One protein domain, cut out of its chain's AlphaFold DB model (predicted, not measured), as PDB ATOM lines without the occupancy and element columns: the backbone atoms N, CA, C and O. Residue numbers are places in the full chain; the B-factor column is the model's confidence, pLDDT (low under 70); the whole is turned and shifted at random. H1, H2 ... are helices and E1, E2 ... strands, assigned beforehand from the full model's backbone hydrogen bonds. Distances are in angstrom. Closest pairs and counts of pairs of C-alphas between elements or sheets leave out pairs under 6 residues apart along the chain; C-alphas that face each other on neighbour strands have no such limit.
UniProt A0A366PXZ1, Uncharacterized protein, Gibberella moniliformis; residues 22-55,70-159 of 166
ATOM      1  N   PRO A  22     177.387 127.611   1.105       88.19
ATOM      2  CA  PRO A  22     176.388 127.457   0.059       88.19
ATOM      3  C   PRO A  22     175.412 128.645   0.022       88.19
ATOM      4  O   PRO A  22     175.145 129.279   1.050       88.19
ATOM      5  N   PRO A  23     174.822 128.934  -1.154       89.69
ATOM      6  CA  PRO A  23     173.858 130.015  -1.297       89.69
ATOM      7  C   PRO A  23     172.635 129.788  -0.404       89.69
ATOM      8  O   PRO A  23     172.123 128.673  -0.276       89.69
ATOM      9  N   ARG A  24     172.142 130.873   0.199       91.06
ATOM     10  CA  ARG A  24     171.022 130.820   1.140       91.06
ATOM     11  C   ARG A  24     169.685 130.664   0.402       91.06
ATOM     12  O   ARG A  24     169.430 131.401  -0.558       91.06
ATOM     13  N   PRO A  25     168.807 129.750   0.844       93.06
ATOM     14  CA  PRO A  25     167.454 129.660   0.312       93.06
ATOM     15  C   PRO A  25     166.666 130.928   0.659       93.06
ATOM     16  O   PRO A  25     166.726 131.415   1.782       93.06
ATOM     17  N   LYS A  26     165.906 131.452  -0.307       91.94
ATOM     18  CA  LYS A  26     165.017 132.616  -0.111       91.94
ATOM     19  C   LYS A  26     163.537 132.245  -0.072       91.94
ATOM     20  O   LYS A  26     162.709 133.034   0.368       91.94
ATOM     21  N   ALA A  27     163.205 131.063  -0.577       94.56
ATOM     22  CA  ALA A  27     161.848 130.552  -0.626       94.56
ATOM     23  C   ALA A  27     161.633 129.516   0.477       94.56
ATOM     24  O   ALA A  27     162.552 128.775   0.831       94.56
ATOM     25  N   ILE A  28     160.399 129.448   0.975       94.31
ATOM     26  CA  ILE A  28     159.967 128.375   1.870       94.31
ATOM     27  C   ILE A  28     159.910 127.084   1.052       94.31
ATOM     28  O   ILE A  28     159.172 126.988   0.072       94.31
ATOM     29  N   GLY A  29     160.706 126.105   1.454       93.31
ATOM     30  CA  GLY A  29     160.801 124.800   0.836       93.31
ATOM     31  C   GLY A  29     161.981 123.983   1.381       93.31
ATOM     32  O   GLY A  29     162.915 124.553   1.957       93.31
ATOM     33  N   PRO A  30     161.970 122.655   1.169       93.38
ATOM     34  CA  PRO A  30     160.872 121.876   0.582       93.38
ATOM     35  C   PRO A  30     159.620 121.843   1.476       93.38
ATOM     36  O   PRO A  30     159.710 122.046   2.683       93.38
ATOM     37  N   ILE A  31     158.454 121.624   0.861       93.06
ATOM     38  CA  ILE A  31     157.181 121.413   1.565       93.06
ATOM     39  C   ILE A  31     156.895 119.916   1.534       93.06
ATOM     40  O   ILE A  31     156.696 119.352   0.456       93.06
ATOM     41  N   PHE A  32     156.887 119.280   2.701       89.69
ATOM     42  CA  PHE A  32     156.636 117.849   2.842       89.69
ATOM     43  C   PHE A  32     155.152 117.534   3.045       89.69
ATOM     44  O   PHE A  32     154.689 116.495   2.575       89.69
ATOM     45  N   ASP A  33     154.387 118.430   3.677       88.50
ATOM     46  CA  ASP A  33     152.939 118.292   3.828       88.50
ATOM     47  C   ASP A  33     152.187 119.450   3.160       88.50
ATOM     48  O   ASP A  33     151.796 120.451   3.771       88.50
ATOM     49  N   ALA A  34     151.908 119.265   1.869       89.75
ATOM     50  CA  ALA A  34     151.162 120.220   1.057       89.75
ATOM     51  C   ALA A  34     149.724 120.480   1.550       89.75
ATOM     52  O   ALA A  34     149.156 121.526   1.233       89.75
ATOM     53  N   ASN A  35     149.129 119.569   2.326       87.62
ATOM     54  CA  ASN A  35     147.776 119.754   2.853       87.62
ATOM     55  C   ASN A  35     147.784 120.631   4.107       87.62
ATOM     56  O   ASN A  35     146.846 121.394   4.340       87.62
ATOM     57  N   ASN A  36     148.849 120.543   4.907       83.06
ATOM     58  CA  ASN A  36     148.911 121.170   6.219       83.06
ATOM     59  C   ASN A  36     149.832 122.389   6.305       83.06
ATOM     60  O   ASN A  36     149.722 123.120   7.292       83.06
ATOM     61  N   PHE A  37     150.691 122.675   5.320       84.88
ATOM     62  CA  PHE A  37     151.669 123.772   5.429       84.88
ATOM     63  C   PHE A  37     151.044 125.161   5.655       84.88
ATOM     64  O   PHE A  37     151.661 126.018   6.281       84.88
ATOM     65  N   LYS A  38     149.812 125.390   5.174       85.25
ATOM     66  CA  LYS A  38     149.073 126.656   5.360       85.25
ATOM     67  C   LYS A  38     148.320 126.746   6.683       85.25
ATOM     68  O   LYS A  38     147.823 127.817   7.024       85.25
ATOM     69  N   VAL A  39     148.184 125.637   7.401       84.06
ATOM     70  CA  VAL A  39     147.439 125.616   8.658       84.06
ATOM     71  C   VAL A  39     148.255 126.372   9.719       84.06
ATOM     72  O   VAL A  39     149.431 126.049   9.929       84.06
ATOM     73  N   PRO A  40     147.677 127.386  10.381       82.75
ATOM     74  CA  PRO A  40     148.382 128.149  11.404       82.75
ATOM     75  C   PRO A  40     148.853 127.274  12.567       82.75
ATOM     76  O   PRO A  40     148.249 126.250  12.884       82.75
ATOM     77  N   ILE A  41     149.928 127.695  13.232       85.06
ATOM     78  CA  ILE A  41     150.398 127.023  14.444       85.06
ATOM     79  C   ILE A  41     149.550 127.467  15.626       85.06
ATOM     80  O   ILE A  41     149.397 128.659  15.895       85.06
ATOM     81  N   GLU A  42     149.018 126.484  16.341       83.94
ATOM     82  CA  GLU A  42     148.166 126.717  17.495       83.94
ATOM     83  C   GLU A  42     148.980 127.119  18.738       83.94
ATOM     84  O   GLU A  42     150.139 126.708  18.898       83.94
ATOM     85  N   PRO A  43     148.383 127.909  19.647       81.69
ATOM     86  CA  PRO A  43     148.993 128.202  20.934       81.69
ATOM     87  C   PRO A  43     149.091 126.948  21.812       81.69
ATOM     88  O   PRO A  43     148.328 125.986  21.674       81.69
ATOM     89  N   TRP A  44     150.032 126.983  22.752       76.62
ATOM     90  CA  TRP A  44     150.096 126.048  23.867       76.62
ATOM     91  C   TRP A  44     148.966 126.321  24.857       76.62
ATOM     92  O   TRP A  44     148.843 127.439  25.366       76.62
ATOM     93  N   THR A  45     148.167 125.299  25.155       77.25
ATOM     94  CA  THR A  45     147.138 125.335  26.200       77.25
ATOM     95  C   THR A  45     147.451 124.284  27.273       77.25
ATOM     96  O   THR A  45     148.010 123.236  26.948       77.25
ATOM     97  N   PRO A  46     147.107 124.526  28.551       74.62
ATOM     98  CA  PRO A  46     147.324 123.552  29.630       74.62
ATOM     99  C   PRO A  46     146.651 122.188  29.381       74.62
ATOM    100  O   PRO A  46     147.186 121.145  29.752       74.62
ATOM    101  N   ASP A  47     145.507 122.187  28.696       75.50
ATOM    102  CA  ASP A  47     144.776 120.962  28.344       75.50
ATOM    103  C   ASP A  47     145.569 120.101  27.345       75.50
ATOM    104  O   ASP A  47     145.609 118.874  27.423       75.50
ATOM    105  N   VAL A  48     146.274 120.753  26.420       72.75
ATOM    106  CA  VAL A  48     147.163 120.083  25.468       72.75
ATOM    107  C   VAL A  48     148.414 119.544  26.166       72.75
ATOM    108  O   VAL A  48     148.841 118.434  25.868       72.75
ATOM    109  N   ASP A  49     148.983 120.291  27.109       71.44
ATOM    110  CA  ASP A  49     150.151 119.850  27.879       71.44
ATOM    111  C   ASP A  49     149.848 118.565  28.656       71.44
ATOM    112  O   ASP A  49     150.501 117.547  28.463       71.44
ATOM    113  N   SER A  50     148.764 118.569  29.433       71.12
ATOM    114  CA  SER A  50     148.368 117.409  30.240       71.12
ATOM    115  C   SER A  50     147.988 116.175  29.412       71.12
ATOM    116  O   SER A  50     148.125 115.054  29.905       71.12
ATOM    117  N   SER A  51     147.557 116.356  28.156       73.25
ATOM    118  CA  SER A  51     147.228 115.244  27.252       73.25
ATOM    119  C   SER A  51     148.432 114.622  26.541       73.25
ATOM    120  O   SER A  51     148.381 113.435  26.236       73.25
ATOM    121  N   PHE A  52     149.513 115.368  26.282       72.19
ATOM    122  CA  PHE A  52     150.730 114.822  25.655       72.19
ATOM    123  C   PHE A  52     151.843 114.514  26.664       72.19
ATOM    124  O   PHE A  52     152.610 113.571  26.467       72.19
ATOM    125  N   TYR A  53     151.916 115.285  27.746       73.50
ATOM    126  CA  TYR A  53     152.918 115.207  28.803       73.50
ATOM    127  C   TYR A  53     152.209 115.132  30.163       73.50
ATOM    128  O   TYR A  53     152.150 116.121  30.899       73.50
ATOM    129  N   PRO A  54     151.634 113.968  30.522       75.38
ATOM    130  CA  PRO A  54     150.970 113.812  31.806       75.38
ATOM    131  C   PRO A  54     151.952 114.126  32.946       75.38
ATOM    132  O   PRO A  54     153.130 113.754  32.868       75.38
ATOM    133  N   PRO A  55     151.489 114.796  34.016       72.69
ATOM    134  CA  PRO A  55     152.348 115.161  35.129       72.69
ATOM    135  C   PRO A  55     153.009 113.917  35.724       72.69
ATOM    136  O   PRO A  55     152.355 112.901  35.980       72.69
ATOM    137  N   HIS A  70     142.673 112.186  23.004       49.72
ATOM    138  CA  HIS A  70     141.650 112.650  22.084       49.72
ATOM    139  C   HIS A  70     142.255 112.937  20.685       49.72
ATOM    140  O   HIS A  70     142.057 114.005  20.112       49.72
ATOM    141  N   CYS A  71     142.999 111.988  20.107       47.06
ATOM    142  CA  CYS A  71     143.487 111.904  18.743       47.06
ATOM    143  C   CYS A  71     142.304 111.666  17.792       47.06
ATOM    144  O   CYS A  71     142.324 110.802  16.928       47.06
ATOM    145  N   ALA A  72     141.276 112.497  17.928       45.12
ATOM    146  CA  ALA A  72     140.506 113.005  16.808       45.12
ATOM    147  C   ALA A  72     141.186 114.264  16.223       45.12
ATOM    148  O   ALA A  72     140.547 115.076  15.561       45.12
ATOM    149  N   SER A  73     142.489 114.458  16.466       52.75
ATOM    150  CA  SER A  73     143.295 115.361  15.653       52.75
ATOM    151  C   SER A  73     143.272 114.808  14.230       52.75
ATOM    152  O   SER A  73     143.802 113.732  13.973       52.75
ATOM    153  N   SER A  74     142.676 115.547  13.299       55.56
ATOM    154  CA  SER A  74     142.603 115.233  11.865       55.56
ATOM    155  C   SER A  74     143.970 115.082  11.169       55.56
ATOM    156  O   SER A  74     144.030 114.794   9.975       55.56
ATOM    157  N   SER A  75     145.071 115.291  11.899       61.09
ATOM    158  CA  SER A  75     146.448 115.211  11.423       61.09
ATOM    159  C   SER A  75     147.064 113.831  11.666       61.09
ATOM    160  O   SER A  75     146.933 113.258  12.746       61.09
ATOM    161  N   LYS A  76     147.814 113.336  10.674       67.31
ATOM    162  CA  LYS A  76     148.530 112.044  10.705       67.31
ATOM    163  C   LYS A  76     149.725 112.013  11.667       67.31
ATOM    164  O   LYS A  76     150.270 110.944  11.915       67.31
ATOM    165  N   TYR A  77     150.162 113.167  12.158       73.56
ATOM    166  CA  TYR A  77     151.338 113.307  13.012       73.56
ATOM    167  C   TYR A  77     151.161 114.443  14.024       73.56
ATOM    168  O   TYR A  77     150.341 115.352  13.833       73.56
ATOM    169  N   VAL A  78     151.944 114.381  15.105       75.88
ATOM    170  CA  VAL A  78     151.984 115.418  16.143       75.88
ATOM    171  C   VAL A  78     152.509 116.705  15.519       75.88
ATOM    172  O   VAL A  78     153.598 116.722  14.957       75.88
ATOM    173  N   ARG A  79     151.748 117.793  15.636       80.25
ATOM    174  CA  ARG A  79     152.140 119.112  15.130       80.25
ATOM    175  C   ARG A  79     152.739 119.959  16.248       80.25
ATOM    176  O   ARG A  79     152.220 119.967  17.363       80.25
ATOM    177  N   SER A  80     153.807 120.699  15.949       82.00
ATOM    178  CA  SER A  80     154.384 121.652  16.902       82.00
ATOM    179  C   SER A  80     153.374 122.746  17.263       82.00
ATOM    180  O   SER A  80     152.601 123.172  16.400       82.00
ATOM    181  N   ARG A  81     153.435 123.250  18.496       84.56
ATOM    182  CA  ARG A  81     152.639 124.381  18.997       84.56
ATOM    183  C   ARG A  81     153.556 125.491  19.504       84.56
ATOM    184  O   ARG A  81     154.729 125.241  19.774       84.56
ATOM    185  N   LEU A  82     153.026 126.707  19.627       86.19
ATOM    186  CA  LEU A  82     153.758 127.820  20.238       86.19
ATOM    187  C   LEU A  82     153.784 127.660  21.754       86.19
ATOM    188  O   LEU A  82     152.730 127.768  22.369       86.19
ATOM    189  N   ALA A  83     154.960 127.495  22.353       82.94
ATOM    190  CA  ALA A  83     155.136 127.453  23.799       82.94
ATOM    191  C   ALA A  83     154.658 128.753  24.482       82.94
ATOM    192  O   ALA A  83     154.441 129.797  23.850       82.94
ATOM    193  N   LYS A  84     154.501 128.711  25.811       79.81
ATOM    194  CA  LYS A  84     154.044 129.865  26.599       79.81
ATOM    195  C   LYS A  84     154.924 131.092  26.333       79.81
ATOM    196  O   LYS A  84     156.140 131.044  26.498       79.81
ATOM    197  N   ASN A  85     154.294 132.204  25.942       82.50
ATOM    198  CA  ASN A  85     154.944 133.469  25.569       82.50
ATOM    199  C   ASN A  85     155.951 133.370  24.406       82.50
ATOM    200  O   ASN A  85     156.673 134.332  24.145       82.50
ATOM    201  N   GLU A  86     156.002 132.254  23.673       86.38
ATOM    202  CA  GLU A  86     157.009 132.045  22.634       86.38
ATOM    203  C   GLU A  86     156.898 133.084  21.522       86.38
ATOM    204  O   GLU A  86     157.915 133.608  21.082       86.38
ATOM    205  N   ARG A  87     155.675 133.464  21.135       87.62
ATOM    206  CA  ARG A  87     155.448 134.494  20.114       87.62
ATOM    207  C   ARG A  87     156.160 135.808  20.447       87.62
ATOM    208  O   ARG A  87     156.797 136.377  19.572       87.62
ATOM    209  N   LEU A  88     156.093 136.253  21.703       86.44
ATOM    210  CA  LEU A  88     156.781 137.466  22.155       86.44
ATOM    211  C   LEU A  88     158.305 137.294  22.104       86.44
ATOM    212  O   LEU A  88     159.003 138.170  21.597       86.44
ATOM    213  N   ARG A  89     158.822 136.151  22.582       87.75
ATOM    214  CA  ARG A  89     160.264 135.853  22.522       87.75
ATOM    215  C   ARG A  89     160.773 135.829  21.082       87.75
ATOM    216  O   ARG A  89     161.852 136.342  20.823       87.75
ATOM    217  N   LEU A  90     159.997 135.260  20.160       89.12
ATOM    218  CA  LEU A  90     160.328 135.207  18.737       89.12
ATOM    219  C   LEU A  90     160.289 136.592  18.097       89.12
ATOM    220  O   LEU A  90     161.182 136.911  17.324       89.12
ATOM    221  N   SER A  91     159.329 137.446  18.464       88.44
ATOM    222  CA  SER A  91     159.331 138.844  18.021       88.44
ATOM    223  C   SER A  91     160.592 139.583  18.466       88.44
ATOM    224  O   SER A  91     161.174 140.311  17.672       88.44
ATOM    225  N   MET A  92     161.051 139.372  19.703       87.81
ATOM    226  CA  MET A  92     162.325 139.931  20.164       87.81
ATOM    227  C   MET A  92     163.523 139.324  19.428       87.81
ATOM    228  O   MET A  92     164.380 140.068  18.961       87.81
ATOM    229  N   LEU A  93     163.577 137.993  19.303       86.44
ATOM    230  CA  LEU A  93     164.650 137.290  18.599       86.44
ATOM    231  C   LEU A  93     164.785 137.791  17.163       86.44
ATOM    232  O   LEU A  93     165.898 138.016  16.711       86.44
ATOM    233  N   TRP A  94     163.669 138.032  16.479       87.56
ATOM    234  CA  TRP A  94     163.662 138.557  15.120       87.56
ATOM    235  C   TRP A  94     164.388 139.904  14.997       87.56
ATOM    236  O   TRP A  94     165.092 140.122  14.018       87.56
ATOM    237  N   TYR A  95     164.289 140.799  15.988       85.00
ATOM    238  CA  TYR A  95     165.053 142.053  15.966       85.00
ATOM    239  C   TYR A  95     166.566 141.833  16.094       85.00
ATOM    240  O   TYR A  95     167.326 142.598  15.510       85.00
ATOM    241  N   TYR A  96     166.996 140.804  16.829       84.25
ATOM    242  CA  TYR A  96     168.416 140.487  17.027       84.25
ATOM    243  C   TYR A  96     169.006 139.589  15.938       84.25
ATOM    244  O   TYR A  96     170.205 139.633  15.698       84.25
ATOM    245  N   ALA A  97     168.175 138.769  15.300       83.75
ATOM    246  CA  ALA A  97     168.565 137.829  14.254       83.75
ATOM    247  C   ALA A  97     168.219 138.341  12.848       83.75
ATOM    248  O   ALA A  97     168.323 137.594  11.872       83.75
ATOM    249  N   ARG A  98     167.779 139.601  12.727       81.62
ATOM    250  CA  ARG A  98     167.555 140.229  11.427       81.62
ATOM    251  C   ARG A  98     168.874 140.227  10.658       81.62
ATOM    252  O   ARG A  98     169.909 140.553  11.224       81.62
ATOM    253  N   ASP A  99     168.811 139.850   9.386       85.81
ATOM    254  CA  ASP A  99     169.962 139.818   8.477       85.81
ATOM    255  C   ASP A  99     171.061 138.813   8.854       85.81
ATOM    256  O   ASP A  99     172.153 138.870   8.301       85.81
ATOM    257  N   LEU A 100     170.762 137.825   9.705       87.00
ATOM    258  CA  LEU A 100     171.716 136.775  10.085       87.00
ATOM    259  C   LEU A 100     172.246 135.975   8.879       87.00
ATOM    260  O   LEU A 100     173.367 135.473   8.902       87.00
ATOM    261  N   ASP A 101     171.472 135.907   7.794       84.75
ATOM    262  CA  ASP A 101     171.900 135.318   6.521       84.75
ATOM    263  C   ASP A 101     173.030 136.105   5.821       84.75
ATOM    264  O   ASP A 101     173.688 135.556   4.937       84.75
ATOM    265  N   ASN A 102     173.267 137.363   6.206       86.44
ATOM    266  CA  ASN A 102     174.300 138.245   5.654       86.44
ATOM    267  C   ASN A 102     175.567 138.309   6.524       86.44
ATOM    268  O   ASN A 102     176.461 139.096   6.224       86.44
ATOM    269  N   GLU A 103     175.662 137.488   7.574       89.81
ATOM    270  CA  GLU A 103     176.791 137.457   8.511       89.81
ATOM    271  C   GLU A 103     177.691 136.232   8.246       89.81
ATOM    272  O   GLU A 103     177.565 135.199   8.914       89.81
ATOM    273  N   PRO A 104     178.612 136.289   7.262       88.25
ATOM    274  CA  PRO A 104     179.366 135.119   6.806       88.25
ATOM    275  C   PRO A 104     180.278 134.526   7.888       88.25
ATOM    276  O   PRO A 104     180.508 133.320   7.907       88.25
ATOM    277  N   GLU A 105     180.779 135.354   8.806       88.31
ATOM    278  CA  GLU A 105     181.578 134.919   9.960       88.31
ATOM    279  C   GLU A 105     180.794 134.020  10.898       88.31
ATOM    280  O   GLU A 105     181.236 132.923  11.242       88.31
ATOM    281  N   LEU A 106     179.599 134.478  11.266       88.62
ATOM    282  CA  LEU A 106     178.700 133.731  12.120       88.62
ATOM    283  C   LEU A 106     178.304 132.417  11.449       88.62
ATOM    284  O   LEU A 106     178.414 131.364  12.069       88.62
ATOM    285  N   LEU A 107     177.902 132.459  10.177       92.00
ATOM    286  CA  LEU A 107     177.491 131.266   9.437       92.00
ATOM    287  C   LEU A 107     178.627 130.240   9.301       92.00
ATOM    288  O   LEU A 107     178.386 129.050   9.502       92.00
ATOM    289  N   ALA A 108     179.861 130.677   9.036       91.81
ATOM    290  CA  ALA A 108     181.029 129.796   8.996       91.81
ATOM    291  C   ALA A 108     181.320 129.171  10.367       91.81
ATOM    292  O   ALA A 108     181.638 127.983  10.455       91.81
ATOM    293  N   GLY A 109     181.173 129.940  11.450       92.31
ATOM    294  CA  GLY A 109     181.269 129.421  12.814       92.31
ATOM    295  C   GLY A 109     180.194 128.374  13.110       92.31
ATOM    296  O   GLY A 109     180.502 127.292  13.603       92.31
ATOM    297  N   LEU A 110     178.934 128.648  12.759       93.69
ATOM    298  CA  LEU A 110     177.829 127.699  12.935       93.69
ATOM    299  C   LEU A 110     178.029 126.422  12.108       93.69
ATOM    300  O   LEU A 110     177.699 125.338  12.588       93.69
ATOM    301  N   GLN A 111     178.589 126.535  10.902       94.31
ATOM    302  CA  GLN A 111     178.923 125.385  10.063       94.31
ATOM    303  C   GLN A 111     179.995 124.506  10.699       94.31
ATOM    304  O   GLN A 111     179.812 123.294  10.770       94.31
ATOM    305  N   GLU A 112     181.057 125.099  11.238       93.06
ATOM    306  CA  GLU A 112     182.073 124.353  11.983       93.06
ATOM    307  C   GLU A 112     181.466 123.646  13.205       93.06
ATOM    308  O   GLU A 112     181.759 122.479  13.457       93.06
ATOM    309  N   LYS A 113     180.545 124.298  13.933       93.62
ATOM    310  CA  LYS A 113     179.828 123.645  15.043       93.62
ATOM    311  C   LYS A 113     178.944 122.491  14.578       93.62
ATOM    312  O   LYS A 113     178.873 121.487  15.281       93.62
ATOM    313  N   ALA A 114     178.288 122.609  13.424       94.50
ATOM    314  CA  ALA A 114     177.504 121.516  12.856       94.50
ATOM    315  C   ALA A 114     178.397 120.318  12.488       94.50
ATOM    316  O   ALA A 114     178.030 119.189  12.803       94.50
ATOM    317  N   CYS A 115     179.580 120.560  11.908       93.38
ATOM    318  CA  CYS A 115     180.579 119.517  11.643       93.38
ATOM    319  C   CYS A 115     181.026 118.829  12.935       93.38
ATOM    320  O   CYS A 115     180.878 117.619  13.058       93.38
ATOM    321  N   LEU A 116     181.447 119.596  13.944       94.06
ATOM    322  CA  LEU A 116     181.872 119.036  15.231       94.06
ATOM    323  C   LEU A 116     180.758 118.235  15.924       94.06
ATOM    324  O   LEU A 116     181.015 117.187  16.514       94.06
ATOM    325  N   ALA A 117     179.510 118.711  15.869       93.69
ATOM    326  CA  ALA A 117     178.367 117.991  16.427       93.69
ATOM    327  C   ALA A 117     178.122 116.660  15.702       93.69
ATOM    328  O   ALA A 117     177.846 115.653  16.351       93.69
ATOM    329  N   GLN A 118     178.246 116.641  14.375       95.88
ATOM    330  CA  GLN A 118     178.101 115.428  13.575       95.88
ATOM    331  C   GLN A 118     179.231 114.428  13.865       95.88
ATOM    332  O   GLN A 118     178.950 113.282  14.202       95.88
ATOM    333  N   GLU A 119     180.486 114.879  13.840       93.50
ATOM    334  CA  GLU A 119     181.673 114.051  14.096       93.50
ATOM    335  C   GLU A 119     181.673 113.449  15.508       93.50
ATOM    336  O   GLU A 119     182.075 112.306  15.705       93.50
ATOM    337  N   SER A 120     181.212 114.209  16.506       94.69
ATOM    338  CA  SER A 120     181.184 113.752  17.902       94.69
ATOM    339  C   SER A 120     180.016 112.826  18.237       94.69
ATOM    340  O   SER A 120     180.110 112.058  19.194       94.69
ATOM    341  N   SER A 121     178.915 112.906  17.488       93.19
ATOM    342  CA  SER A 121     177.737 112.052  17.691       93.19
ATOM    343  C   SER A 121     177.737 110.795  16.824       93.19
ATOM    344  O   SER A 121     176.965 109.884  17.113       93.19
ATOM    345  N   ASP A 122     178.579 110.746  15.786       91.81
ATOM    346  CA  ASP A 122     178.579 109.708  14.745       91.81
ATOM    347  C   ASP A 122     177.207 109.566  14.051       91.81
ATOM    348  O   ASP A 122     176.781 108.490  13.635       91.81
ATOM    349  N   TRP A 123     176.455 110.671  13.970       93.50
ATOM    350  CA  TRP A 123     175.169 110.725  13.274       93.50
ATOM    351  C   TRP A 123     175.361 111.050  11.790       93.50
ATOM    352  O   TRP A 123     176.323 111.700  11.387       93.50
ATOM    353  N   GLU A 124     174.402 110.655  10.952       95.38
ATOM    354  CA  GLU A 124     174.442 110.949   9.509       95.38
ATOM    355  C   GLU A 124     174.265 112.444   9.199       95.38
ATOM    356  O   GLU A 124     174.674 112.924   8.140       95.38
ATOM    357  N   TYR A 125     173.638 113.193  10.110       95.12
ATOM    358  CA  TYR A 125     173.316 114.599   9.912       95.12
ATOM    359  C   TYR A 125     173.392 115.415  11.203       95.12
ATOM    360  O   TYR A 125     173.093 114.938  12.296       95.12
ATOM    361  N   ALA A 126     173.699 116.701  11.043       95.31
ATOM    362  CA  ALA A 126     173.581 117.713  12.087       95.31
ATOM    363  C   ALA A 126     172.964 118.984  11.504       95.31
ATOM    364  O   ALA A 126     173.204 119.333  10.347       95.31
ATOM    365  N   VAL A 127     172.152 119.680  12.300       95.12
ATOM    366  CA  VAL A 127     171.459 120.899  11.873       95.12
ATOM    367  C   VAL A 127     171.535 121.940  12.973       95.12
ATOM    368  O   VAL A 127     171.141 121.694  14.109       95.12
ATOM    369  N   VAL A 128     171.970 123.136  12.598       94.38
ATOM    370  CA  VAL A 128     171.785 124.352  13.383       94.38
ATOM    371  C   VAL A 128     170.752 125.198  12.662       94.38
ATOM    372  O   VAL A 128     170.866 125.442  11.461       94.38
ATOM    373  N   GLY A 129     169.738 125.665  13.379       93.06
ATOM    374  CA  GLY A 129     168.700 126.484  12.774       93.06
ATOM    375  C   GLY A 129     167.968 127.360  13.768       93.06
ATOM    376  O   GLY A 129     168.057 127.169  14.979       93.06
ATOM    377  N   VAL A 130     167.234 128.318  13.218       92.31
ATOM    378  CA  VAL A 130     166.419 129.280  13.955       92.31
ATOM    379  C   VAL A 130     164.954 129.043  13.634       92.31
ATOM    380  O   VAL A 130     164.573 128.827  12.484       92.31
ATOM    381  N   LEU A 131     164.122 129.088  14.667       90.94
ATOM    382  CA  LEU A 131     162.677 129.149  14.505       90.94
ATOM    383  C   LEU A 131     162.260 130.607  14.360       90.94
ATOM    384  O   LEU A 131     162.583 131.427  15.215       90.94
ATOM    385  N   ASP A 132     161.506 130.897  13.308       89.19
ATOM    386  CA  ASP A 132     160.867 132.188  13.085       89.19
ATOM    387  C   ASP A 132     159.374 131.969  12.867       89.19
ATOM    388  O   ASP A 132     158.930 131.657  11.766       89.19
ATOM    389  N   VAL A 133     158.611 132.094  13.953       88.12
ATOM    390  CA  VAL A 133     157.146 131.977  14.050       88.12
ATOM    391  C   VAL A 133     156.553 130.792  13.282       88.12
ATOM    392  O   VAL A 133     156.217 129.799  13.916       88.12
ATOM    393  N   ASN A 134     156.409 130.890  11.959       89.00
ATOM    394  CA  ASN A 134     155.803 129.890  11.075       89.00
ATOM    395  C   ASN A 134     156.815 129.034  10.304       89.00
ATOM    396  O   ASN A 134     156.408 128.070   9.654       89.00
ATOM    397  N   VAL A 135     158.105 129.361  10.353       91.81
ATOM    398  CA  VAL A 135     159.156 128.658   9.617       91.81
ATOM    399  C   VAL A 135     160.315 128.254  10.518       91.81
ATOM    400  O   VAL A 135     160.517 128.784  11.611       91.81
ATOM    401  N   TYR A 136     161.079 127.284  10.040       93.50
ATOM    402  CA  TYR A 136     162.364 126.889  10.587       93.50
ATOM    403  C   TYR A 136     163.434 127.076   9.520       93.50
ATOM    404  O   TYR A 136     163.375 126.460   8.457       93.50
ATOM    405  N   ILE A 137     164.402 127.935   9.806       94.31
ATOM    406  CA  ILE A 137     165.487 128.289   8.900       94.31
ATOM    407  C   ILE A 137     166.708 127.469   9.300       94.31
ATOM    408  O   ILE A 137     167.246 127.639  10.395       94.31
ATOM    409  N   ARG A 138     167.172 126.586   8.413       94.81
ATOM    410  CA  ARG A 138     168.444 125.880   8.596       94.81
ATOM    411  C   ARG A 138     169.583 126.860   8.320       94.81
ATOM    412  O   ARG A 138     169.713 127.381   7.215       94.81
ATOM    413  N   LEU A 139     170.380 127.151   9.340       94.25
ATOM    414  CA  LEU A 139     171.518 128.067   9.266       94.25
ATOM    415  C   LEU A 139     172.787 127.339   8.839       94.25
ATOM    416  O   LEU A 139     173.482 127.821   7.953       94.25
ATOM    417  N   ALA A 140     173.030 126.159   9.396       94.69
ATOM    418  CA  ALA A 140     174.141 125.296   9.029       94.69
ATOM    419  C   ALA A 140     173.708 123.835   9.080       94.69
ATOM    420  O   ALA A 140     172.883 123.454   9.918       94.69
ATOM    421  N   THR A 141     174.243 123.020   8.178       95.19
ATOM    422  CA  THR A 141     173.856 121.613   8.055       95.19
ATOM    423  C   THR A 141     175.033 120.735   7.662       95.19
ATOM    424  O   THR A 141     175.927 121.151   6.930       95.19
ATOM    425  N   VAL A 142     175.001 119.485   8.112       95.38
ATOM    426  CA  VAL A 142     175.828 118.380   7.615       95.38
ATOM    427  C   VAL A 142     174.877 117.257   7.218       95.38
ATOM    428  O   VAL A 142     173.887 117.031   7.914       95.38
ATOM    429  N   GLY A 143     175.106 116.620   6.068       93.50
ATOM    430  CA  GLY A 143     174.243 115.545   5.551       93.50
ATOM    431  C   GLY A 143     172.861 115.992   5.042       93.50
ATOM    432  O   GLY A 143     172.094 115.177   4.540       93.50
ATOM    433  N   LEU A 144     172.529 117.286   5.126       93.19
ATOM    434  CA  LEU A 144     171.250 117.859   4.696       93.19
ATOM    435  C   LEU A 144     171.454 119.175   3.940       93.19
ATOM    436  O   LEU A 144     172.423 119.895   4.169       93.19
ATOM    437  N   GLN A 145     170.497 119.523   3.080       93.12
ATOM    438  CA  GLN A 145     170.467 120.829   2.421       93.12
ATOM    439  C   GLN A 145     169.991 121.928   3.379       93.12
ATOM    440  O   GLN A 145     169.098 121.706   4.215       93.12
ATOM    441  N   LEU A 146     170.535 123.132   3.192       95.12
ATOM    442  CA  LEU A 146     169.941 124.351   3.729       95.12
ATOM    443  C   LEU A 146     168.515 124.505   3.193       95.12
ATOM    444  O   LEU A 146     168.246 124.247   2.022       95.12
ATOM    445  N   ALA A 147     167.600 124.921   4.059       95.50
ATOM    446  CA  ALA A 147     166.184 125.024   3.739       95.50
ATOM    447  C   ALA A 147     165.483 126.000   4.686       95.50
ATOM    448  O   ALA A 147     165.905 126.171   5.834       95.50
ATOM    449  N   ILE A 148     164.378 126.574   4.213       95.12
ATOM    450  CA  ILE A 148     163.394 127.266   5.050       95.12
ATOM    451  C   ILE A 148     162.156 126.380   5.066       95.12
ATOM    452  O   ILE A 148     161.407 126.336   4.098       95.12
ATOM    453  N   LEU A 149     161.948 125.644   6.148       93.50
ATOM    454  CA  LEU A 149     160.858 124.680   6.248       93.50
ATOM    455  C   LEU A 149     159.633 125.301   6.912       93.50
ATOM    456  O   LEU A 149     159.796 126.104   7.835       93.50
ATOM    457  N   PRO A 150     158.409 124.890   6.543       92.75
ATOM    458  CA  PRO A 150     157.248 125.126   7.387       92.75
ATOM    459  C   PRO A 150     157.517 124.577   8.794       92.75
ATOM    460  O   PRO A 150     157.942 123.435   8.963       92.75
ATOM    461  N   ARG A 151     157.274 125.380   9.833       90.12
ATOM    462  CA  ARG A 151     157.618 125.010  11.215       90.12
ATOM    463  C   ARG A 151     156.923 123.721  11.669       90.12
ATOM    464  O   ARG A 151     157.506 122.954  12.422       90.12
ATOM    465  N   GLY A 152     155.712 123.463  11.177       86.88
ATOM    466  CA  GLY A 152     154.978 122.230  11.472       86.88
ATOM    467  C   GLY A 152     155.615 120.949  10.916       86.88
ATOM    468  O   GLY A 152     155.134 119.873  11.249       86.88
ATOM    469  N   GLU A 153     156.654 121.051  10.085       87.56
ATOM    470  CA  GLU A 153     157.328 119.917   9.437       87.56
ATOM    471  C   GLU A 153     158.724 119.630  10.019       87.56
ATOM    472  O   GLU A 153     159.408 118.719   9.562       87.56
ATOM    473  N   THR A 154     159.177 120.394  11.020       88.00
ATOM    474  CA  THR A 154     160.495 120.194  11.642       88.00
ATOM    475  C   THR A 154     160.386 119.665  13.067       88.00
ATOM    476  O   THR A 154     159.662 120.205  13.904       88.00
ATOM    477  N   LEU A 155     161.197 118.657  13.388       87.06
ATOM    478  CA  LEU A 155     161.323 118.136  14.750       87.06
ATOM    479  C   LEU A 155     161.869 119.193  15.723       87.06
ATOM    480  O   LEU A 155     161.467 119.223  16.883       87.06
ATOM    481  N   CYS A 156     162.705 120.124  15.251       88.75
ATOM    482  CA  CYS A 156     163.259 121.202  16.077       88.75
ATOM    483  C   CYS A 156     162.175 122.131  16.645       88.75
ATOM    484  O   CYS A 156     162.375 122.759  17.679       88.75
ATOM    485  N   ALA A 157     161.007 122.223  16.003       87.69
ATOM    486  CA  ALA A 157     159.900 123.015  16.531       87.69
ATOM    487  C   ALA A 157     159.245 122.390  17.769       87.69
ATOM    488  O   ALA A 157     158.587 123.095  18.532       87.69
ATOM    489  N   HIS A 158     159.421 121.082  17.974       82.94
ATOM    490  CA  HIS A 158     158.875 120.360  19.120       82.94
ATOM    491  C   HIS A 158     159.753 120.479  20.367       82.94
ATOM    492  O   HIS A 158     159.256 120.296  21.472       82.94
ATOM    493  N   THR A 159     161.035 120.818  20.215       81.19
ATOM    494  CA  THR A 159     161.986 120.878  21.335       81.19
ATOM    495  C   THR A 159     161.927 122.196  22.114       81.19
ATOM    496  O   THR A 159     162.597 122.339  23.130       81.19
TER     497      THR A 159
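What this domain is: This is residues 22 to 55 and 70 to 159 of the 166 residues of an uncharacterized protein of Gibberella moniliformis (UniProt A0A366PXZ1). A small twisted sheet of three strands has the long helix H3 packed across E1 and E2 at one end, while the short helix H1 sits at the opposite end, away from the sheet. H2 grazes edge strand E1, and long unnamed stretches, residues 22 to 45 and 70 to 85, lead to and from the H1 end. The printed part has 124 residues, in the order H1 H2 H3 E1 E2 E3; the sheet, E1 E2 E3, is antiparallel. The class is mixed, helices and strands, with 54 residues in named elements, under half. The whole is compact, with a radius of gyration of the C-alphas of 16.0 A and spans of 45 by 35 by 32 A.

Where its parts are: The printed part begins at C-alpha 22, (176.388, 127.457, 0.059). H1 is residues 46 to 52, H2 86 to 96, 15.3 A long, and H3 104 to 121, 25.6 A, from C-alpha 104 at (179.366, 135.119, 6.806). E1 is residues 126 to 132, 19.3 A; E2 135 to 142, 19.7 A; E3 148 to 150, ending at C-alpha 150, (157.248, 125.126, 7.387).

How they stand to each other: E1, E2 and E3 form a meander, each strand the antiparallel neighbour of the one before, in two hairpins. Across E1 and E2, N 128 and O 140 are within hydrogen-bond range at 2.8 A; across E2 and E3, N 136 and O 149 are within hydrogen-bond range at 2.8 A. E2 bends by 64 degrees at residue 139. With H3 on one face, the sheet makes two layers; the closest C-alphas of H3 and E2, Gln 111 and Ala 140, are 4.9 A apart. H2 only grazes the sheet, with residues 87 to 94. H1 is apart from H2, H3 and the strands. Every O i to N i+4 pair is within hydrogen-bond range in H1 and H3, and 6 of 7 in H2.

The domain as a whole: The C-alphas farthest apart, His 70 and Glu 105, are 47.3 A apart. Residues 56 to 69 are not printed; C-alphas 55 and 70 are 17.1 A apart across the cut. Of the links printed whole, none is long. Residues 70 to 76 are under pLDDT 70.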